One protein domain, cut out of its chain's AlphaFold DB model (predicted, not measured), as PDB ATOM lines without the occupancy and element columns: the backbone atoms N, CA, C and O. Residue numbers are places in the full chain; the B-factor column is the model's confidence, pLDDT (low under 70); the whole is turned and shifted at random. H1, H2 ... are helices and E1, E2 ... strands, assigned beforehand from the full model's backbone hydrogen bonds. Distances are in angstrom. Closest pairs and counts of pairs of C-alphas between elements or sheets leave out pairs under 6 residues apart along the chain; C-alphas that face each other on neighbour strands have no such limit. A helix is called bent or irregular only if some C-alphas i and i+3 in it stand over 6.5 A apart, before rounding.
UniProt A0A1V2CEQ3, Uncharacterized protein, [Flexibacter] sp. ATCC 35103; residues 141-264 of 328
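This is residues 141 to 264 of the 328 residues of an uncharacterized protein of [Flexibacter] sp. ATCC 35103 (UniProt A0A1V2CEQ3). What does a first look at the model show? A small twisted sheet of four strands has helix H1 laid across one face, and H3, folded back on itself as two arms, packs on H1, its first arm H3a crossing residues 199 to 207 of H1 at nearly a right angle. H2 turns off the end of H1 at a corner, beside the E2 edge of the sheet, and H2, H3a and H3b run in alternating directions. What is it made of, and how large is it? The printed part has 124 residues with four named strands and then three named helices, E1 E2 E3 E4 H1 H2 H3, a mixed class of helices and strands, and its mixed sheet has the order E2, E1, E3, E4. The whole is compact, with a radius of gyration of the C-alphas of 13.8 A and spans of 39 by 30 by 28 A.

How do the strands pair? E1, residues 142 to 145, and E2, residues 151 to 155, form a hairpin, antiparallel at 148 degrees, with N 144 and O 152 within hydrogen-bond range at 2.8 A. E1 is the parallel neighbour of E3, residues 163 to 165, at 33 degrees, with N 165 and O 143 within hydrogen-bond range at 2.8 A. E3 and E4, residues 171 to 174, form a hairpin, antiparallel at 164 degrees, with N 172 and O 164 within hydrogen-bond range at 2.7 A. What is on the sheet? H1, residues 190 to 207, is on one face at a height over the sheet of 7.7 A, which gives two layers, a sheet with a helix on one face; the closest C-alphas of H1 and E2 are those of Asn 204 and Leu 151, 6.1 A apart. H1 lies over E2 and E1, only just, with 3 of its C-alphas on each, and runs across the strands, at 68 degrees to E1 on the local plane. H2, residues 209 to 222, only grazes the sheet with residues 211 to 215, and only just touches H1, with 3 pairs of C-alphas within 8 A and only at the corner, the closest being Ile 205 and Tyr 212 at 5.5 A. How does the last helix stand? H3, residues 231 to 260, was assigned as one helix by its hydrogen bonds but is bent, with C-alphas 243 and 246 9.2 A apart, and its arms are H3a, residues 231 to 243, and H3b, residues 246 to 260. H3a touches H1, about perpendicular at 84 degrees, and their closest C-alphas are those of Gly 238 and Ile 203, 4.0 A apart. H2 and H3a form a helical hairpin, opposite ways at a shallow tilt of 14 degrees, with closest C-alphas Val 216 and Leu 231, 7.3 A apart. What of the second arm and the helix backbones? H3b touches H3a, opposite ways at a shallow tilt of 17 degrees, with closest C-alphas Gly 249 and Tyr 241, 4.2 A apart; H3b and H1 are near each other, with 10 pairs of C-alphas within 10 A. Every O i to N i+4 pair is within hydrogen-bond range in H2 and H3a, against 13 of 14 in H1 and 8 of 11 in H3b.

Where do the strands begin? E1 begins with C-alpha 142 at (22.162, -43.757, -25.316), and E2 is the longest strand, 11.9 A from first to last C-alpha. Where do the helices run? H1 measures 26.2 A, H2 19.8 A, H3a 18.5 A and H3b 20.3 A from first to last C-alpha. H3b is irregular, with C-alphas 255 and 258 7.2 A apart, and ends with C-alpha 260 at (23.483, -48.141, -42.186).

How far does it reach, and is it whole? The two C-alphas farthest apart are those of Ala 188 and Glu 221, 40.8 A, and the printed part has no cut. Where are the long link and the low confidence? The link from E4 to H1, residues 175 to 189, is long. The mean pLDDT of the printed part is 78.2, and residues 141, 155 to 158, 169, 180 to 192 and 261 to 264 are under 70.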
ATOM      1  N   ASP A 141      23.037 -47.928 -24.357       61.47
ATOM      2  CA  ASP A 141      24.084 -46.874 -24.404       61.47
ATOM      3  C   ASP A 141      23.546 -45.759 -25.293       61.47
ATOM      4  O   ASP A 141      23.524 -45.841 -26.529       61.47
ATOM      5  N   HIS A 142      22.978 -44.752 -24.646       73.75
ATOM      6  CA  HIS A 142      22.162 -43.757 -25.316       73.75
ATOM      7  C   HIS A 142      22.923 -42.446 -25.381       73.75
ATOM      8  O   HIS A 142      23.219 -41.828 -24.358       73.75
ATOM      9  N   TRP A 143      23.179 -41.995 -26.599       82.94
ATOM     10  CA  TRP A 143      23.673 -40.660 -26.879       82.94
ATOM     11  C   TRP A 143      22.493 -39.775 -27.246       82.94
ATOM     12  O   TRP A 143      21.703 -40.129 -28.121       82.94
ATOM     13  N   GLN A 144      22.352 -38.633 -26.583       84.62
ATOM     14  CA  GLN A 144      21.254 -37.709 -26.829       84.62
ATOM     15  C   GLN A 144      21.774 -36.399 -27.399       84.62
ATOM     16  O   GLN A 144      22.675 -35.778 -26.840       84.62
ATOM     17  N   LEU A 145      21.175 -35.977 -28.512       85.00
ATOM     18  CA  LEU A 145      21.356 -34.637 -29.041       85.00
ATOM     19  C   LEU A 145      20.475 -33.678 -28.239       85.00
ATOM     20  O   LEU A 145      19.253 -33.824 -28.211       85.00
ATOM     21  N   ASN A 146      21.086 -32.721 -27.550       81.69
ATOM     22  CA  ASN A 146      20.351 -31.739 -26.764       81.69
ATOM     23  C   ASN A 146      19.789 -30.608 -27.660       81.69
ATOM     24  O   ASN A 146      20.127 -30.488 -28.838       81.69
ATOM     25  N   ASN A 147      18.953 -29.726 -27.097       78.44
ATOM     26  CA  ASN A 147      18.358 -28.593 -27.832       78.44
ATOM     27  C   ASN A 147      19.388 -27.581 -28.377       78.44
ATOM     28  O   ASN A 147      19.052 -26.756 -29.222       78.44
ATOM     29  N   GLN A 148      20.617 -27.605 -27.865       78.44
ATOM     30  CA  GLN A 148      21.726 -26.756 -28.309       78.44
ATOM     31  C   GLN A 148      22.539 -27.428 -29.424       78.44
ATOM     32  O   GLN A 148      23.483 -26.833 -29.934       78.44
ATOM     33  N   GLY A 149      22.169 -28.653 -29.808       76.94
ATOM     34  CA  GLY A 149      22.866 -29.443 -30.805       76.94
ATOM     35  C   GLY A 149      24.126 -30.119 -30.278       76.94
ATOM     36  O   GLY A 149      24.896 -30.569 -31.109       76.94
ATOM     37  N   ASN A 150      24.343 -30.213 -28.962       84.12
ATOM     38  CA  ASN A 150      25.467 -30.948 -28.378       84.12
ATOM     39  C   ASN A 150      25.090 -32.409 -28.125       84.12
ATOM     40  O   ASN A 150      23.951 -32.705 -27.758       84.12
ATOM     41  N   LEU A 151      26.055 -33.312 -28.300       86.19
ATOM     42  CA  LEU A 151      25.863 -34.732 -28.030       86.19
ATOM     43  C   LEU A 151      26.300 -35.083 -26.605       86.19
ATOM     44  O   LEU A 151      27.464 -34.930 -26.253       86.19
ATOM     45  N   GLU A 152      25.376 -35.598 -25.803       82.94
ATOM     46  CA  GLU A 152      25.626 -35.964 -24.410       82.94
ATOM     47  C   GLU A 152      25.370 -37.453 -24.187       82.94
ATOM     48  O   GLU A 152      24.477 -38.054 -24.792       82.94
ATOM     49  N   LEU A 153      26.154 -38.060 -23.295       78.38
ATOM     50  CA  LEU A 153      25.918 -39.431 -22.867       78.38
ATOM     51  C   LEU A 153      24.713 -39.450 -21.923       78.38
ATOM     52  O   LEU A 153      24.826 -39.121 -20.743       78.38
ATOM     53  N   ALA A 154      23.556 -39.837 -22.446       71.12
ATOM     54  CA  ALA A 154      22.325 -39.936 -21.675       71.12
ATOM     55  C   ALA A 154      22.307 -41.188 -20.790       71.12
ATOM     56  O   ALA A 154      21.698 -41.172 -19.716       71.12
ATOM     57  N   LYS A 155      22.960 -42.276 -21.223       68.00
ATOM     58  CA  LYS A 155      23.038 -43.520 -20.449       68.00
ATOM     59  C   LYS A 155      24.243 -44.385 -20.830       68.00
ATOM     60  O   LYS A 155      24.558 -44.451 -22.008       68.00
ATOM     61  N   LYS A 156      24.853 -45.039 -19.827       67.62
ATOM     62  CA  LYS A 156      25.927 -46.043 -19.958       67.62
ATOM     63  C   LYS A 156      25.378 -47.479 -20.009       67.62
ATOM     64  O   LYS A 156      24.604 -47.802 -19.105       67.62
ATOM     65  N   THR A 157      25.830 -48.336 -20.934       65.81
ATOM     66  CA  THR A 157      25.498 -49.780 -21.040       65.81
ATOM     67  C   THR A 157      26.554 -50.677 -21.641       65.81
ATOM     68  O   THR A 157      27.442 -50.249 -22.359       65.81
ATOM     69  N   ASN A 158      26.426 -51.975 -21.395       67.12
ATOM     70  CA  ASN A 158      27.391 -52.977 -21.825       67.12
ATOM     71  C   ASN A 158      27.128 -53.511 -23.248       67.12
ATOM     72  O   ASN A 158      27.444 -54.664 -23.538       67.12
ATOM     73  N   ASP A 159      26.559 -52.688 -24.132       70.25
ATOM     74  CA  ASP A 159      26.266 -53.075 -25.511       70.25
ATOM     75  C   ASP A 159      27.486 -52.929 -26.414       70.25
ATOM     76  O   ASP A 159      28.296 -52.012 -26.283       70.25
ATOM     77  N   ASN A 160      27.576 -53.792 -27.422       82.38
ATOM     78  CA  ASN A 160      28.576 -53.658 -28.473       82.38
ATOM     79  C   ASN A 160      28.146 -52.682 -29.589       82.38
ATOM     80  O   ASN A 160      28.677 -52.739 -30.694       82.38
ATOM     81  N   PHE A 161      27.183 -51.793 -29.346       84.00
ATOM     82  CA  PHE A 161      26.698 -50.805 -30.314       84.00
ATOM     83  C   PHE A 161      26.237 -49.521 -29.613       84.00
ATOM     84  O   PHE A 161      25.971 -49.525 -28.418       84.00
ATOM     85  N   ASN A 162      26.109 -48.426 -30.367       85.69
ATOM     86  CA  ASN A 162      25.619 -47.140 -29.860       85.69
ATOM     87  C   ASN A 162      24.245 -46.807 -30.451       85.69
ATOM     88  O   ASN A 162      23.995 -47.062 -31.638       85.69
ATOM     89  N   VAL A 163      23.388 -46.169 -29.651       85.56
ATOM     90  CA  VAL A 163      22.090 -45.641 -30.093       85.56
ATOM     91  C   VAL A 163      22.047 -44.130 -29.895       85.56
ATOM     92  O   VAL A 163      22.414 -43.614 -28.842       85.56
ATOM     93  N   PHE A 164      21.572 -43.415 -30.911       86.88
ATOM     94  CA  PHE A 164      21.494 -41.957 -30.918       86.88
ATOM     95  C   PHE A 164      20.038 -41.500 -30.902       86.88
ATOM     96  O   PHE A 164      19.230 -41.977 -31.701       86.88
ATOM     97  N   PHE A 165      19.716 -40.550 -30.032       84.12
ATOM     98  CA  PHE A 165      18.386 -39.981 -29.842       84.12
ATOM     99  C   PHE A 165      18.388 -38.483 -30.098       84.12
ATOM    100  O   PHE A 165      19.389 -37.799 -29.879       84.12
ATOM    101  N   ASP A 166      17.246 -37.979 -30.545       81.56
ATOM    102  CA  ASP A 166      17.010 -36.549 -30.664       81.56
ATOM    103  C   ASP A 166      16.608 -35.921 -29.319       81.56
ATOM    104  O   ASP A 166      16.463 -36.589 -28.285       81.56
ATOM    105  N   GLU A 167      16.398 -34.612 -29.343       78.69
ATOM    106  CA  GLU A 167      16.046 -33.813 -28.175       78.69
ATOM    107  C   GLU A 167      14.702 -34.219 -27.541       78.69
ATOM    108  O   GLU A 167      14.458 -33.965 -26.360       78.69
ATOM    109  N   LYS A 168      13.841 -34.904 -28.303       74.88
ATOM    110  CA  LYS A 168      12.524 -35.404 -27.877       74.88
ATOM    111  C   LYS A 168      12.559 -36.880 -27.474       74.88
ATOM    112  O   LYS A 168      11.520 -37.437 -27.129       74.88
ATOM    113  N   GLY A 169      13.731 -37.517 -27.512       67.69
ATOM    114  CA  GLY A 169      13.905 -38.935 -27.196       67.69
ATOM    115  C   GLY A 169      13.489 -39.879 -28.327       67.69
ATOM    116  O   GLY A 169      13.298 -41.071 -28.087       67.69
ATOM    117  N   LYS A 170      13.344 -39.391 -29.562       78.81
ATOM    118  CA  LYS A 170      13.114 -40.239 -30.739       78.81
ATOM    119  C   LYS A 170      14.454 -40.765 -31.257       78.81
ATOM    120  O   LYS A 170      15.401 -39.999 -31.431       78.81
ATOM    121  N   LYS A 171      14.528 -42.072 -31.541       82.94
ATOM    122  CA  LYS A 171      15.721 -42.716 -32.118       82.94
ATOM    123  C   LYS A 171      16.063 -42.069 -33.467       82.94
ATOM    124  O   LYS A 171      15.235 -42.072 -34.378       82.94
ATOM    125  N   ILE A 172      17.275 -41.529 -33.576       82.44
ATOM    126  CA  ILE A 172      17.880 -41.061 -34.827       82.44
ATOM    127  C   ILE A 172      18.425 -42.283 -35.562       82.44
ATOM    128  O   ILE A 172      17.914 -42.633 -36.616       82.44
ATOM    129  N   PHE A 173      19.428 -42.968 -35.006       85.06
ATOM    130  CA  PHE A 173      19.989 -44.177 -35.614       85.06
ATOM    131  C   PHE A 173      20.721 -45.048 -34.587       85.06
ATOM    132  O   PHE A 173      20.932 -44.644 -33.443       85.06
ATOM    133  N   GLN A 174      21.098 -46.251 -35.015       85.88
ATOM    134  CA  GLN A 174      21.809 -47.254 -34.231       85.88
ATOM    135  C   GLN A 174      22.950 -47.837 -35.076       85.88
ATOM    136  O   GLN A 174      22.776 -48.044 -36.274       85.88
ATOM    137  N   THR A 175      24.125 -48.072 -34.488       86.12
ATOM    138  CA  THR A 175      25.350 -48.355 -35.271       86.12
ATOM    139  C   THR A 175      25.413 -49.752 -35.889       86.12
ATOM    140  O   THR A 175      26.073 -49.928 -36.911       86.12
ATOM    141  N   ASN A 176      24.731 -50.738 -35.307       83.19
ATOM    142  CA  ASN A 176      24.699 -52.125 -35.788       83.19
ATOM    143  C   ASN A 176      23.383 -52.501 -36.495       83.19
ATOM    144  O   ASN A 176      23.183 -53.665 -36.834       83.19
ATOM    145  N   GLU A 177      22.497 -51.536 -36.747       82.19
ATOM    146  CA  GLU A 177      21.217 -51.762 -37.420       82.19
ATOM    147  C   GLU A 177      21.117 -50.884 -38.671       82.19
ATOM    148  O   GLU A 177      21.488 -49.710 -38.659       82.19
ATOM    149  N   GLN A 178      20.568 -51.431 -39.759       76.88
ATOM    150  CA  GLN A 178      20.173 -50.602 -40.893       76.88
ATOM    151  C   GLN A 178      18.840 -49.910 -40.608       76.88
ATOM    152  O   GLN A 178      17.828 -50.559 -40.355       76.88
ATOM    153  N   SER A 179      18.810 -48.584 -40.731       71.88
ATOM    154  CA  SER A 179      17.571 -47.819 -40.613       71.88
ATOM    155  C   SER A 179      16.587 -48.191 -41.728       71.88
ATOM    156  O   SER A 179      16.926 -48.146 -42.914       71.88
ATOM    157  N   THR A 180      15.355 -48.549 -41.359       66.19
ATOM    158  CA  THR A 180      14.246 -48.838 -42.291       66.19
ATOM    159  C   THR A 180      13.374 -47.617 -42.567       66.19
ATOM    160  O   THR A 180      12.522 -47.653 -43.457       66.19
ATOM    161  N   GLU A 181      13.621 -46.498 -41.872       63.84
ATOM    162  CA  GLU A 181      12.933 -45.226 -42.111       63.84
ATOM    163  C   GLU A 181      13.059 -44.795 -43.578       63.84
ATOM    164  O   GLU A 181      12.142 -44.172 -44.117       63.84
ATOM    165  N   MET A 182      14.131 -45.229 -44.257       58.69
ATOM    166  CA  MET A 182      14.371 -44.904 -45.657       58.69
ATOM    167  C   MET A 182      13.565 -45.666 -46.694       58.69
ATOM    168  O   MET A 182      13.474 -45.238 -47.849       58.69
ATOM    169  N   ALA A 183      12.930 -46.759 -46.289       58.47
ATOM    170  CA  ALA A 183      12.045 -47.523 -47.150       58.47
ATOM    171  C   ALA A 183      10.659 -46.863 -47.317       58.47
ATOM    172  O   ALA A 183       9.855 -47.323 -48.133       58.47
ATOM    173  N   LYS A 184      10.354 -45.787 -46.570       59.19
ATOM    174  CA  LYS A 184       9.073 -45.069 -46.662       59.19
ATOM    175  C   LYS A 184       8.999 -44.286 -47.982       59.19
ATOM    176  O   LYS A 184       9.947 -43.629 -48.381       59.19
ATOM    177  N   LYS A 185       7.867 -44.371 -48.694       52.22
ATOM    178  CA  LYS A 185       7.703 -43.794 -50.050       52.22
ATOM    179  C   LYS A 185       7.554 -42.263 -50.090       52.22
ATOM    180  O   LYS A 185       7.654 -41.694 -51.170       52.22
ATOM    181  N   ASP A 186       7.320 -41.608 -48.951       57.84
ATOM    182  CA  ASP A 186       7.073 -40.163 -48.855       57.84
ATOM    183  C   ASP A 186       8.166 -39.465 -48.033       57.84
ATOM    184  O   ASP A 186       8.138 -39.454 -46.801       57.84
ATOM    185  N   TRP A 187       9.146 -38.915 -48.745       56.00
ATOM    186  CA  TRP A 187      10.340 -38.289 -48.177       56.00
ATOM    187  C   TRP A 187      10.403 -36.772 -48.348       56.00
ATOM    188  O   TRP A 187      11.320 -36.146 -47.815       56.00
ATOM    189  N   ALA A 188       9.455 -36.173 -49.073       53.75
ATOM    190  CA  ALA A 188       9.446 -34.734 -49.308       53.75
ATOM    191  C   ALA A 188       9.372 -33.986 -47.962       53.75
ATOM    192  O   ALA A 188       8.409 -34.132 -47.210       53.75
ATOM    193  N   GLY A 189      10.435 -33.255 -47.612       54.94
ATOM    194  CA  GLY A 189      10.578 -32.508 -46.355       54.94
ATOM    195  C   GLY A 189      10.905 -33.338 -45.100       54.94
ATOM    196  O   GLY A 189      11.493 -32.809 -44.165       54.94
ATOM    197  N   LYS A 190      10.591 -34.642 -45.064       57.16
ATOM    198  CA  LYS A 190      10.925 -35.534 -43.927       57.16
ATOM    199  C   LYS A 190      12.363 -36.057 -43.977       57.16
ATOM    200  O   LYS A 190      12.942 -36.356 -42.935       57.16
ATOM    201  N   GLY A 191      12.930 -36.171 -45.182       61.25
ATOM    202  CA  GLY A 191      14.323 -36.574 -45.381       61.25
ATOM    203  C   GLY A 191      15.294 -35.586 -44.770       61.25
ATOM    204  O   GLY A 191      16.199 -35.974 -44.037       61.25
ATOM    205  N   ASP A 192      15.035 -34.307 -44.990       66.06
ATOM    206  CA  ASP A 192      15.920 -33.230 -44.571       66.06
ATOM    207  C   ASP A 192      16.093 -33.202 -43.047       66.06
ATOM    208  O   ASP A 192      17.210 -33.043 -42.562       66.06
ATOM    209  N   GLU A 193      15.027 -33.427 -42.271       75.38
ATOM    210  CA  GLU A 193      15.103 -33.457 -40.803       75.38
ATOM    211  C   GLU A 193      15.986 -34.608 -40.296       75.38
ATOM    212  O   GLU A 193      16.889 -34.396 -39.485       75.38
ATOM    213  N   TYR A 194      15.754 -35.828 -40.792       76.00
ATOM    214  CA  TYR A 194      16.519 -37.015 -40.401       76.00
ATOM    215  C   TYR A 194      18.010 -36.863 -40.731       76.00
ATOM    216  O   TYR A 194      18.887 -37.143 -39.913       76.00
ATOM    217  N   ILE A 195      18.291 -36.367 -41.931       76.25
ATOM    218  CA  ILE A 195      19.643 -36.177 -42.437       76.25
ATOM    219  C   ILE A 195      20.373 -35.064 -41.689       76.25
ATOM    220  O   ILE A 195      21.549 -35.215 -41.356       76.25
ATOM    221  N   ASN A 196      19.691 -33.960 -41.382       79.69
ATOM    222  CA  ASN A 196      20.281 -32.877 -40.602       79.69
ATOM    223  C   ASN A 196      20.601 -33.319 -39.170       79.69
ATOM    224  O   ASN A 196      21.648 -32.937 -38.640       79.69
ATOM    225  N   LYS A 197      19.769 -34.179 -38.570       85.56
ATOM    226  CA  LYS A 197      20.069 -34.815 -37.278       85.56
ATOM    227  C   LYS A 197      21.325 -35.688 -37.362       85.56
ATOM    228  O   LYS A 197      22.230 -35.504 -36.555       85.56
ATOM    229  N   LEU A 198      21.448 -36.547 -38.380       84.44
ATOM    230  CA  LEU A 198      22.659 -37.357 -38.607       84.44
ATOM    231  C   LEU A 198      23.922 -36.508 -38.795       84.44
ATOM    232  O   LEU A 198      24.930 -36.743 -38.126       84.44
ATOM    233  N   LYS A 199      23.854 -35.498 -39.669       85.75
ATOM    234  CA  LYS A 199      24.933 -34.530 -39.897       85.75
ATOM    235  C   LYS A 199      25.382 -33.897 -38.582       85.75
ATOM    236  O   LYS A 199      26.574 -33.873 -38.292       85.75
ATOM    237  N   THR A 200      24.430 -33.406 -37.789       87.62
ATOM    238  CA  THR A 200      24.718 -32.746 -36.510       87.62
ATOM    239  C   THR A 200      25.398 -33.713 -35.545       87.62
ATOM    240  O   THR A 200      26.417 -33.364 -34.955       87.62
ATOM    241  N   THR A 201      24.916 -34.952 -35.439       88.50
ATOM    242  CA  THR A 201      25.547 -35.981 -34.602       88.50
ATOM    243  C   THR A 201      26.997 -36.242 -35.010       88.50
ATOM    244  O   THR A 201      27.875 -36.261 -34.152       88.50
ATOM    245  N   PHE A 202      27.286 -36.402 -36.304       90.12
ATOM    246  CA  PHE A 202      28.650 -36.698 -36.767       90.12
ATOM    247  C   PHE A 202      29.597 -35.512 -36.571       90.12
ATOM    248  O   PHE A 202      30.742 -35.708 -36.168       90.12
ATOM    249  N   ILE A 203      29.112 -34.284 -36.782       89.00
ATOM    250  CA  ILE A 203      29.871 -33.065 -36.469       89.00
ATOM    251  C   ILE A 203      30.226 -33.030 -34.981       89.00
ATOM    252  O   ILE A 203      31.388 -32.836 -34.649       89.00
ATOM    253  N   ASN A 204      29.278 -33.308 -34.083       90.31
ATOM    254  CA  ASN A 204      29.557 -33.321 -32.645       90.31
ATOM    255  C   ASN A 204      30.593 -34.365 -32.244       90.31
ATOM    256  O   ASN A 204      31.451 -34.094 -31.411       90.31
ATOM    257  N   ILE A 205      30.551 -35.542 -32.862       89.56
ATOM    258  CA  ILE A 205      31.540 -36.595 -32.616       89.56
ATOM    259  C   ILE A 205      32.939 -36.154 -33.066       89.56
ATOM    260  O   ILE A 205      33.928 -36.496 -32.424       89.56
ATOM    261  N   ALA A 206      33.035 -35.364 -34.135       88.94
ATOM    262  CA  ALA A 206      34.297 -34.769 -34.565       88.94
ATOM    263  C   ALA A 206      34.749 -33.596 -33.677       88.94
ATOM    264  O   ALA A 206      35.945 -33.429 -33.434       88.94
ATOM    265  N   GLU A 207      33.814 -32.775 -33.202       88.38
ATOM    266  CA  GLU A 207      34.098 -31.536 -32.468       88.38
ATOM    267  C   GLU A 207      34.324 -31.728 -30.973       88.38
ATOM    268  O   GLU A 207      34.978 -30.887 -30.357       88.38
ATOM    269  N   GLN A 208      33.820 -32.818 -30.401       87.62
ATOM    270  CA  GLN A 208      33.916 -33.114 -28.978       87.62
ATOM    271  C   GLN A 208      34.832 -34.331 -28.757       87.62
ATOM    272  O   GLN A 208      34.364 -35.474 -28.752       87.62
ATOM    273  N   PRO A 209      36.150 -34.124 -28.546       85.25
ATOM    274  CA  PRO A 209      37.090 -35.219 -28.317       85.25
ATOM    275  C   PRO A 209      36.701 -36.105 -27.136       85.25
ATOM    276  O   PRO A 209      36.923 -37.308 -27.185       85.25
ATOM    277  N   GLU A 210      36.101 -35.534 -26.090       81.69
ATOM    278  CA  GLU A 210      35.648 -36.277 -24.910       81.69
ATOM    279  C   GLU A 210      34.564 -37.304 -25.256       81.69
ATOM    280  O   GLU A 210      34.641 -38.456 -24.825       81.69
ATOM    281  N   VAL A 211      33.603 -36.913 -26.094       84.62
ATOM    282  CA  VAL A 211      32.534 -37.785 -26.594       84.62
ATOM    283  C   VAL A 211      33.121 -38.922 -27.421       84.62
ATOM    284  O   VAL A 211      32.852 -40.090 -27.142       84.62
ATOM    285  N   TYR A 212      33.982 -38.601 -28.391       88.00
ATOM    286  CA  TYR A 212      34.614 -39.613 -29.238       88.00
ATOM    287  C   TYR A 212      35.500 -40.574 -28.439       88.00
ATOM    288  O   TYR A 212      35.414 -41.786 -28.615       88.00
ATOM    289  N   ASN A 213      36.327 -40.052 -27.532       84.56
ATOM    290  CA  ASN A 213      37.193 -40.872 -26.690       84.56
ATOM    291  C   ASN A 213      36.364 -41.788 -25.790       84.56
ATOM    292  O   ASN A 213      36.678 -42.968 -25.681       84.56
ATOM    293  N   THR A 214      35.267 -41.282 -25.220       82.56
ATOM    294  CA  THR A 214      34.328 -42.103 -24.449       82.56
ATOM    295  C   THR A 214      33.767 -43.231 -25.312       82.56
ATOM    296  O   THR A 214      33.847 -44.384 -24.906       82.56
ATOM    297  N   MET A 215      33.280 -42.947 -26.526       85.38
ATOM    298  CA  MET A 215      32.795 -43.992 -27.440       85.38
ATOM    299  C   MET A 215      33.870 -45.038 -27.758       85.38
ATOM    300  O   MET A 215      33.565 -46.225 -27.809       85.38
ATOM    301  N   VAL A 216      35.119 -44.614 -27.970       86.81
ATOM    302  CA  VAL A 216      36.241 -45.511 -28.292       86.81
ATOM    303  C   VAL A 216      36.622 -46.393 -27.108       86.81
ATOM    304  O   VAL A 216      36.843 -47.586 -27.300       86.81
ATOM    305  N   GLU A 217      36.698 -45.845 -25.896       81.12
ATOM    306  CA  GLU A 217      36.992 -46.642 -24.700       81.12
ATOM    307  C   GLU A 217      35.866 -47.644 -24.424       81.12
ATOM    308  O   GLU A 217      36.136 -48.836 -24.275       81.12
ATOM    309  N   ARG A 218      34.602 -47.209 -24.507       80.19
ATOM    310  CA  ARG A 218      33.441 -48.108 -24.402       80.19
ATOM    311  C   ARG A 218      33.480 -49.209 -25.456       80.19
ATOM    312  O   ARG A 218      33.291 -50.376 -25.136       80.19
ATOM    313  N   ALA A 219      33.820 -48.862 -26.695       83.50
ATOM    314  CA  ALA A 219      33.917 -49.824 -27.783       83.50
ATOM    315  C   ALA A 219      34.984 -50.907 -27.554       83.50
ATOM    316  O   ALA A 219      34.807 -52.041 -28.013       83.50
ATOM    317  N   LYS A 220      36.081 -50.580 -26.854       82.06
ATOM    318  CA  LYS A 220      37.098 -51.559 -26.440       82.06
ATOM    319  C   LYS A 220      36.585 -52.470 -25.327       82.06
ATOM    320  O   LYS A 220      36.881 -53.660 -25.357       82.06
ATOM    321  N   GLU A 221      35.835 -51.922 -24.373       77.25
ATOM    322  CA  GLU A 221      35.264 -52.668 -23.244       77.25
ATOM    323  C   GLU A 221      34.194 -53.671 -23.696       77.25
ATOM    324  O   GLU A 221      34.184 -54.809 -23.232       77.25
ATOM    325  N   THR A 222      33.310 -53.273 -24.615       77.69
ATOM    326  CA  THR A 222      32.132 -54.070 -25.002       77.69
ATOM    327  C   THR A 222      32.317 -54.891 -26.280       77.69
ATOM    328  O   THR A 222      31.477 -55.731 -26.602       77.69
ATOM    329  N   GLY A 223      33.417 -54.692 -27.015       81.69
ATOM    330  CA  GLY A 223      33.695 -55.414 -28.260       81.69
ATOM    331  C   GLY A 223      32.820 -54.948 -29.427       81.69
ATOM    332  O   GLY A 223      32.119 -55.751 -30.042       81.69
ATOM    333  N   PHE A 224      32.862 -53.646 -29.715       85.12
ATOM    334  CA  PHE A 224      31.951 -52.947 -30.628       85.12
ATOM    335  C   PHE A 224      31.801 -53.572 -32.029       85.12
ATOM    336  O   PHE A 224      32.782 -53.888 -32.714       85.12
ATOM    337  N   ASP A 225      30.553 -53.677 -32.489       83.94
ATOM    338  CA  ASP A 225      30.181 -54.162 -33.814       83.94
ATOM    339  C   ASP A 225      30.415 -53.085 -34.881       83.94
ATOM    340  O   ASP A 225      29.624 -52.162 -35.075       83.94
ATOM    341  N   ASN A 226      31.518 -53.246 -35.610       84.56
ATOM    342  CA  ASN A 226      31.944 -52.355 -36.686       84.56
ATOM    343  C   ASN A 226      31.441 -52.775 -38.084       84.56
ATOM    344  O   ASN A 226      31.935 -52.246 -39.083       84.56
ATOM    345  N   LYS A 227      30.530 -53.752 -38.203       84.62
ATOM    346  CA  LYS A 227      30.140 -54.314 -39.515       84.62
ATOM    347  C   LYS A 227      29.413 -53.319 -40.416       84.62
ATOM    348  O   LYS A 227      29.605 -53.365 -41.630       84.62
ATOM    349  N   LEU A 228      28.567 -52.464 -39.842       82.12
ATOM    350  CA  LEU A 228      27.782 -51.479 -40.592       82.12
ATOM    351  C   LEU A 228      28.368 -50.078 -40.432       82.12
ATOM    352  O   LEU A 228      28.799 -49.471 -41.413       82.12
ATOM    353  N   VAL A 229      28.420 -49.581 -39.197       83.94
ATOM    354  CA  VAL A 229      28.981 -48.268 -38.863       83.94
ATOM    355  C   VAL A 229      30.185 -48.449 -37.956       83.94
ATOM    356  O   VAL A 229      30.120 -49.190 -36.982       83.94
ATOM    357  N   ASN A 230      31.270 -47.736 -38.248       87.44
ATOM    358  CA  ASN A 230      32.437 -47.668 -37.376       87.44
ATOM    359  C   ASN A 230      32.641 -46.236 -36.856       87.44
ATOM    360  O   ASN A 230      32.295 -45.256 -37.522       87.44
ATOM    361  N   LEU A 231      33.200 -46.119 -35.650       88.44
ATOM    362  CA  LEU A 231      33.425 -44.825 -34.996       88.44
ATOM    363  C   LEU A 231      34.375 -43.902 -35.786       88.44
ATOM    364  O   LEU A 231      34.043 -42.722 -35.931       88.44
ATOM    365  N   PRO A 232      35.510 -44.386 -36.341       90.00
ATOM    366  CA  PRO A 232      36.414 -43.523 -37.101       90.00
ATOM    367  C   PRO A 232      35.757 -42.903 -38.337       90.00
ATOM    368  O   PRO A 232      35.951 -41.720 -38.596       90.00
ATOM    369  N   GLY A 233      34.935 -43.663 -39.062       86.69
ATOM    370  CA  GLY A 233      34.230 -43.183 -40.248       86.69
ATOM    371  C   GLY A 233      33.193 -42.116 -39.912       86.69
ATOM    372  O   GLY A 233      33.102 -41.107 -40.605       86.69
ATOM    373  N   MET A 234      32.461 -42.269 -38.804       89.00
ATOM    374  CA  MET A 234      31.548 -41.219 -38.332       89.00
ATOM    375  C   MET A 234      32.294 -39.916 -38.021       89.00
ATOM    376  O   MET A 234      31.840 -38.834 -38.402       89.00
ATOM    377  N   LYS A 235      33.455 -40.023 -37.365       91.94
ATOM    378  CA  LYS A 235      34.314 -38.877 -37.058       91.94
ATOM    379  C   LYS A 235      34.850 -38.211 -38.329       91.94
ATOM    380  O   LYS A 235      34.753 -36.995 -38.453       91.94
ATOM    381  N   GLU A 236      35.354 -38.987 -39.285       90.00
ATOM    382  CA  GLU A 236      35.899 -38.487 -40.558       90.00
ATOM    383  C   GLU A 236      34.852 -37.707 -41.369       90.00
ATOM    384  O   GLU A 236      35.136 -36.628 -41.902       90.00
ATOM    385  N   ILE A 237      33.611 -38.200 -41.417       86.44
ATOM    386  CA  ILE A 237      32.507 -37.487 -42.073       86.44
ATOM    387  C   ILE A 237      32.262 -36.140 -41.377       86.44
ATOM    388  O   ILE A 237      32.162 -35.110 -42.049       86.44
ATOM    389  N   GLY A 238      32.210 -36.119 -40.040       87.12
ATOM    390  CA  GLY A 238      32.069 -34.889 -39.252       87.12
ATOM    391  C   GLY A 238      33.202 -33.883 -39.486       87.12
ATOM    392  O   GLY A 238      32.951 -32.694 -39.700       87.12
ATOM    393  N   GLU A 239      34.450 -34.349 -39.530       89.88
ATOM    394  CA  GLU A 239      35.622 -33.519 -39.839       89.88
ATOM    395  C   GLU A 239      35.551 -32.936 -41.256       89.88
ATOM    396  O   GLU A 239      35.883 -31.765 -41.469       89.88
ATOM    397  N   THR A 240      35.059 -33.717 -42.219       85.12
ATOM    398  CA  THR A 240      34.877 -33.271 -43.605       85.12
ATOM    399  C   THR A 240      33.827 -32.169 -43.701       85.12
ATOM    400  O   THR A 240      34.060 -31.157 -44.369       85.12
ATOM    401  N   TYR A 241      32.704 -32.299 -42.988       84.38
ATOM    402  CA  TYR A 241      31.697 -31.236 -42.904       84.38
ATOM    403  C   TYR A 241      32.291 -29.908 -42.429       84.38
ATOM    404  O   TYR A 241      31.940 -28.852 -42.959       84.38
ATOM    405  N   LYS A 242      33.216 -29.962 -41.467       84.75
ATOM    406  CA  LYS A 242      33.886 -28.780 -40.921       84.75
ATOM    407  C   LYS A 242      34.928 -28.200 -41.875       84.75
ATOM    408  O   LYS A 242      34.948 -26.995 -42.112       84.75
ATOM    409  N   LYS A 243      35.820 -29.042 -42.401       85.75
ATOM    410  CA  LYS A 243      36.984 -28.606 -43.189       85.75
ATOM    411  C   LYS A 243      36.614 -28.214 -44.616       85.75
ATOM    412  O   LYS A 243      37.179 -27.272 -45.165       85.75
ATOM    413  N   ASN A 244      35.691 -28.954 -45.217       81.44
ATOM    414  CA  ASN A 244      35.367 -28.876 -46.637       81.44
ATOM    415  C   ASN A 244      33.949 -28.334 -46.894       81.44
ATOM    416  O   ASN A 244      33.561 -28.144 -48.048       81.44
ATOM    417  N   GLY A 245      33.194 -28.047 -45.831       78.44
ATOM    418  CA  GLY A 245      31.857 -27.469 -45.894       78.44
ATOM    419  C   GLY A 245      30.753 -28.492 -46.167       78.44
ATOM    420  O   GLY A 245      30.989 -29.678 -46.410       78.44
ATOM    421  N   ALA A 246      29.508 -28.007 -46.144       75.50
ATOM    422  CA  ALA A 246      28.308 -28.840 -46.231       75.50
ATOM    423  C   ALA A 246      28.243 -29.695 -47.506       75.50
ATOM    424  O   ALA A 246      27.799 -30.834 -47.439       75.50
ATOM    425  N   ALA A 247      28.709 -29.173 -48.644       70.69
ATOM    426  CA  ALA A 247      28.655 -29.864 -49.931       70.69
ATOM    427  C   ALA A 247      29.525 -31.125 -49.978       70.69
ATOM    428  O   ALA A 247      29.058 -32.182 -50.394       70.69
ATOM    429  N   ILE A 248      30.781 -31.028 -49.537       73.06
ATOM    430  CA  ILE A 248      31.709 -32.164 -49.562       73.06
ATOM    431  C   ILE A 248      31.361 -33.147 -48.440       73.06
ATOM    432  O   ILE A 248      31.324 -34.351 -48.681       73.06
ATOM    433  N   GLY A 249      30.988 -32.655 -47.253       78.25
ATOM    434  CA  GLY A 249      30.499 -33.520 -46.175       78.25
ATOM    435  C   GLY A 249      29.231 -34.299 -46.556       78.25
ATOM    436  O   GLY A 249      29.119 -35.480 -46.230       78.25
ATOM    437  N   ALA A 250      28.305 -33.685 -47.307       74.25
ATOM    438  CA  ALA A 250      27.106 -34.360 -47.816       74.25
ATOM    439  C   ALA A 250      27.450 -35.531 -48.739       74.25
ATOM    440  O   ALA A 250      26.811 -36.579 -48.665       74.25
ATOM    441  N   LEU A 251      28.455 -35.357 -49.602       74.50
ATOM    442  CA  LEU A 251      28.906 -36.393 -50.531       74.50
ATOM    443  C   LEU A 251      29.537 -37.576 -49.793       74.50
ATOM    444  O   LEU A 251      29.206 -38.722 -50.094       74.50
ATOM    445  N   GLU A 252      30.385 -37.308 -48.799       78.94
ATOM    446  CA  GLU A 252      30.984 -38.359 -47.967       78.94
ATOM    447  C   GLU A 252      29.928 -39.111 -47.153       78.94
ATOM    448  O   GLU A 252      29.914 -40.339 -47.114       78.94
ATOM    449  N   MET A 253      28.961 -38.396 -46.578       79.94
ATOM    450  CA  MET A 253      27.843 -39.031 -45.886       79.94
ATOM    451  C   MET A 253      27.014 -39.907 -46.835       79.94
ATOM    452  O   MET A 253      26.710 -41.049 -46.502       79.94
ATOM    453  N   LEU A 254      26.683 -39.413 -48.034       75.06
ATOM    454  CA  LEU A 254      25.955 -40.178 -49.054       75.06
ATOM    455  C   LEU A 254      26.680 -41.466 -49.457       75.06
ATOM    456  O   LEU A 254      26.018 -42.475 -49.700       75.06
ATOM    457  N   ARG A 255      28.016 -41.446 -49.500       76.00
ATOM    458  CA  ARG A 255      28.843 -42.624 -49.795       76.00
ATOM    459  C   ARG A 255      28.685 -43.720 -48.741       76.00
ATOM    460  O   ARG A 255      28.648 -44.898 -49.086       76.00
ATOM    461  N   GLU A 256      28.592 -43.339 -47.470       76.56
ATOM    462  CA  GLU A 256      28.557 -44.272 -46.336       76.56
ATOM    463  C   GLU A 256      27.137 -44.730 -45.965       76.56
ATOM    464  O   GLU A 256      26.960 -45.814 -45.407       76.56
ATOM    465  N   MET A 257      26.112 -43.953 -46.327       73.50
ATOM    466  CA  MET A 257      24.697 -44.222 -46.023       73.50
ATOM    467  C   MET A 257      24.188 -45.631 -46.371       73.50
ATOM    468  O   MET A 257      23.464 -46.190 -45.545       73.50
ATOM    469  N   PRO A 258      24.565 -46.270 -47.499       74.00
ATOM    470  CA  PRO A 258      24.114 -47.630 -47.814       74.00
ATOM    471  C   PRO A 258      24.501 -48.685 -46.769       74.00
ATOM    472  O   PRO A 258      23.893 -49.752 -46.720       74.00
ATOM    473  N   LYS A 259      25.513 -48.418 -45.931       74.56
ATOM    474  CA  LYS A 259      25.935 -49.352 -44.881       74.56
ATOM    475  C   LYS A 259      24.942 -49.403 -43.725       74.56
ATOM    476  O   LYS A 259      24.739 -50.468 -43.155       74.56
ATOM    477  N   PHE A 260      24.301 -48.283 -43.398       71.31
ATOM    478  CA  PHE A 260      23.483 -48.141 -42.186       71.31
ATOM    479  C   PHE A 260      22.059 -47.648 -42.446       71.31
ATOM    480  O   PHE A 260      21.295 -47.395 -41.513       71.31
ATOM    481  N   ALA A 261      21.663 -47.559 -43.712       68.56
ATOM    482  CA  ALA A 261      20.308 -47.261 -44.119       68.56
ATOM    483  C   ALA A 261      19.846 -48.185 -45.246       68.56
ATOM    484  O   ALA A 261      20.553 -48.403 -46.227       68.56
ATOM    485  N   SER A 262      18.633 -48.710 -45.103       63.59
ATOM    486  CA  SER A 262      18.040 -49.692 -46.008       63.59
ATOM    487  C   SER A 262      16.899 -49.088 -46.829       63.59
ATOM    488  O   SER A 262      16.107 -48.287 -46.336       63.59
ATOM    489  N   GLY A 263      16.775 -49.492 -48.094       57.12
ATOM    490  CA  GLY A 263      15.639 -49.112 -48.934       57.12
ATOM    491  C   GLY A 263      15.801 -49.525 -50.397       57.12
ATOM    492  O   GLY A 263      16.915 -49.618 -50.907       57.12
ATOM    493  N   ASN A 264      14.674 -49.700 -51.103       50.84
ATOM    494  CA  ASN A 264      14.617 -50.059 -52.537       50.84
ATOM    495  C   ASN A 264      15.352 -49.068 -53.469       50.84
ATOM    496  O   ASN A 264      15.557 -49.339 -54.646       50.84
TER     497      ASN A 264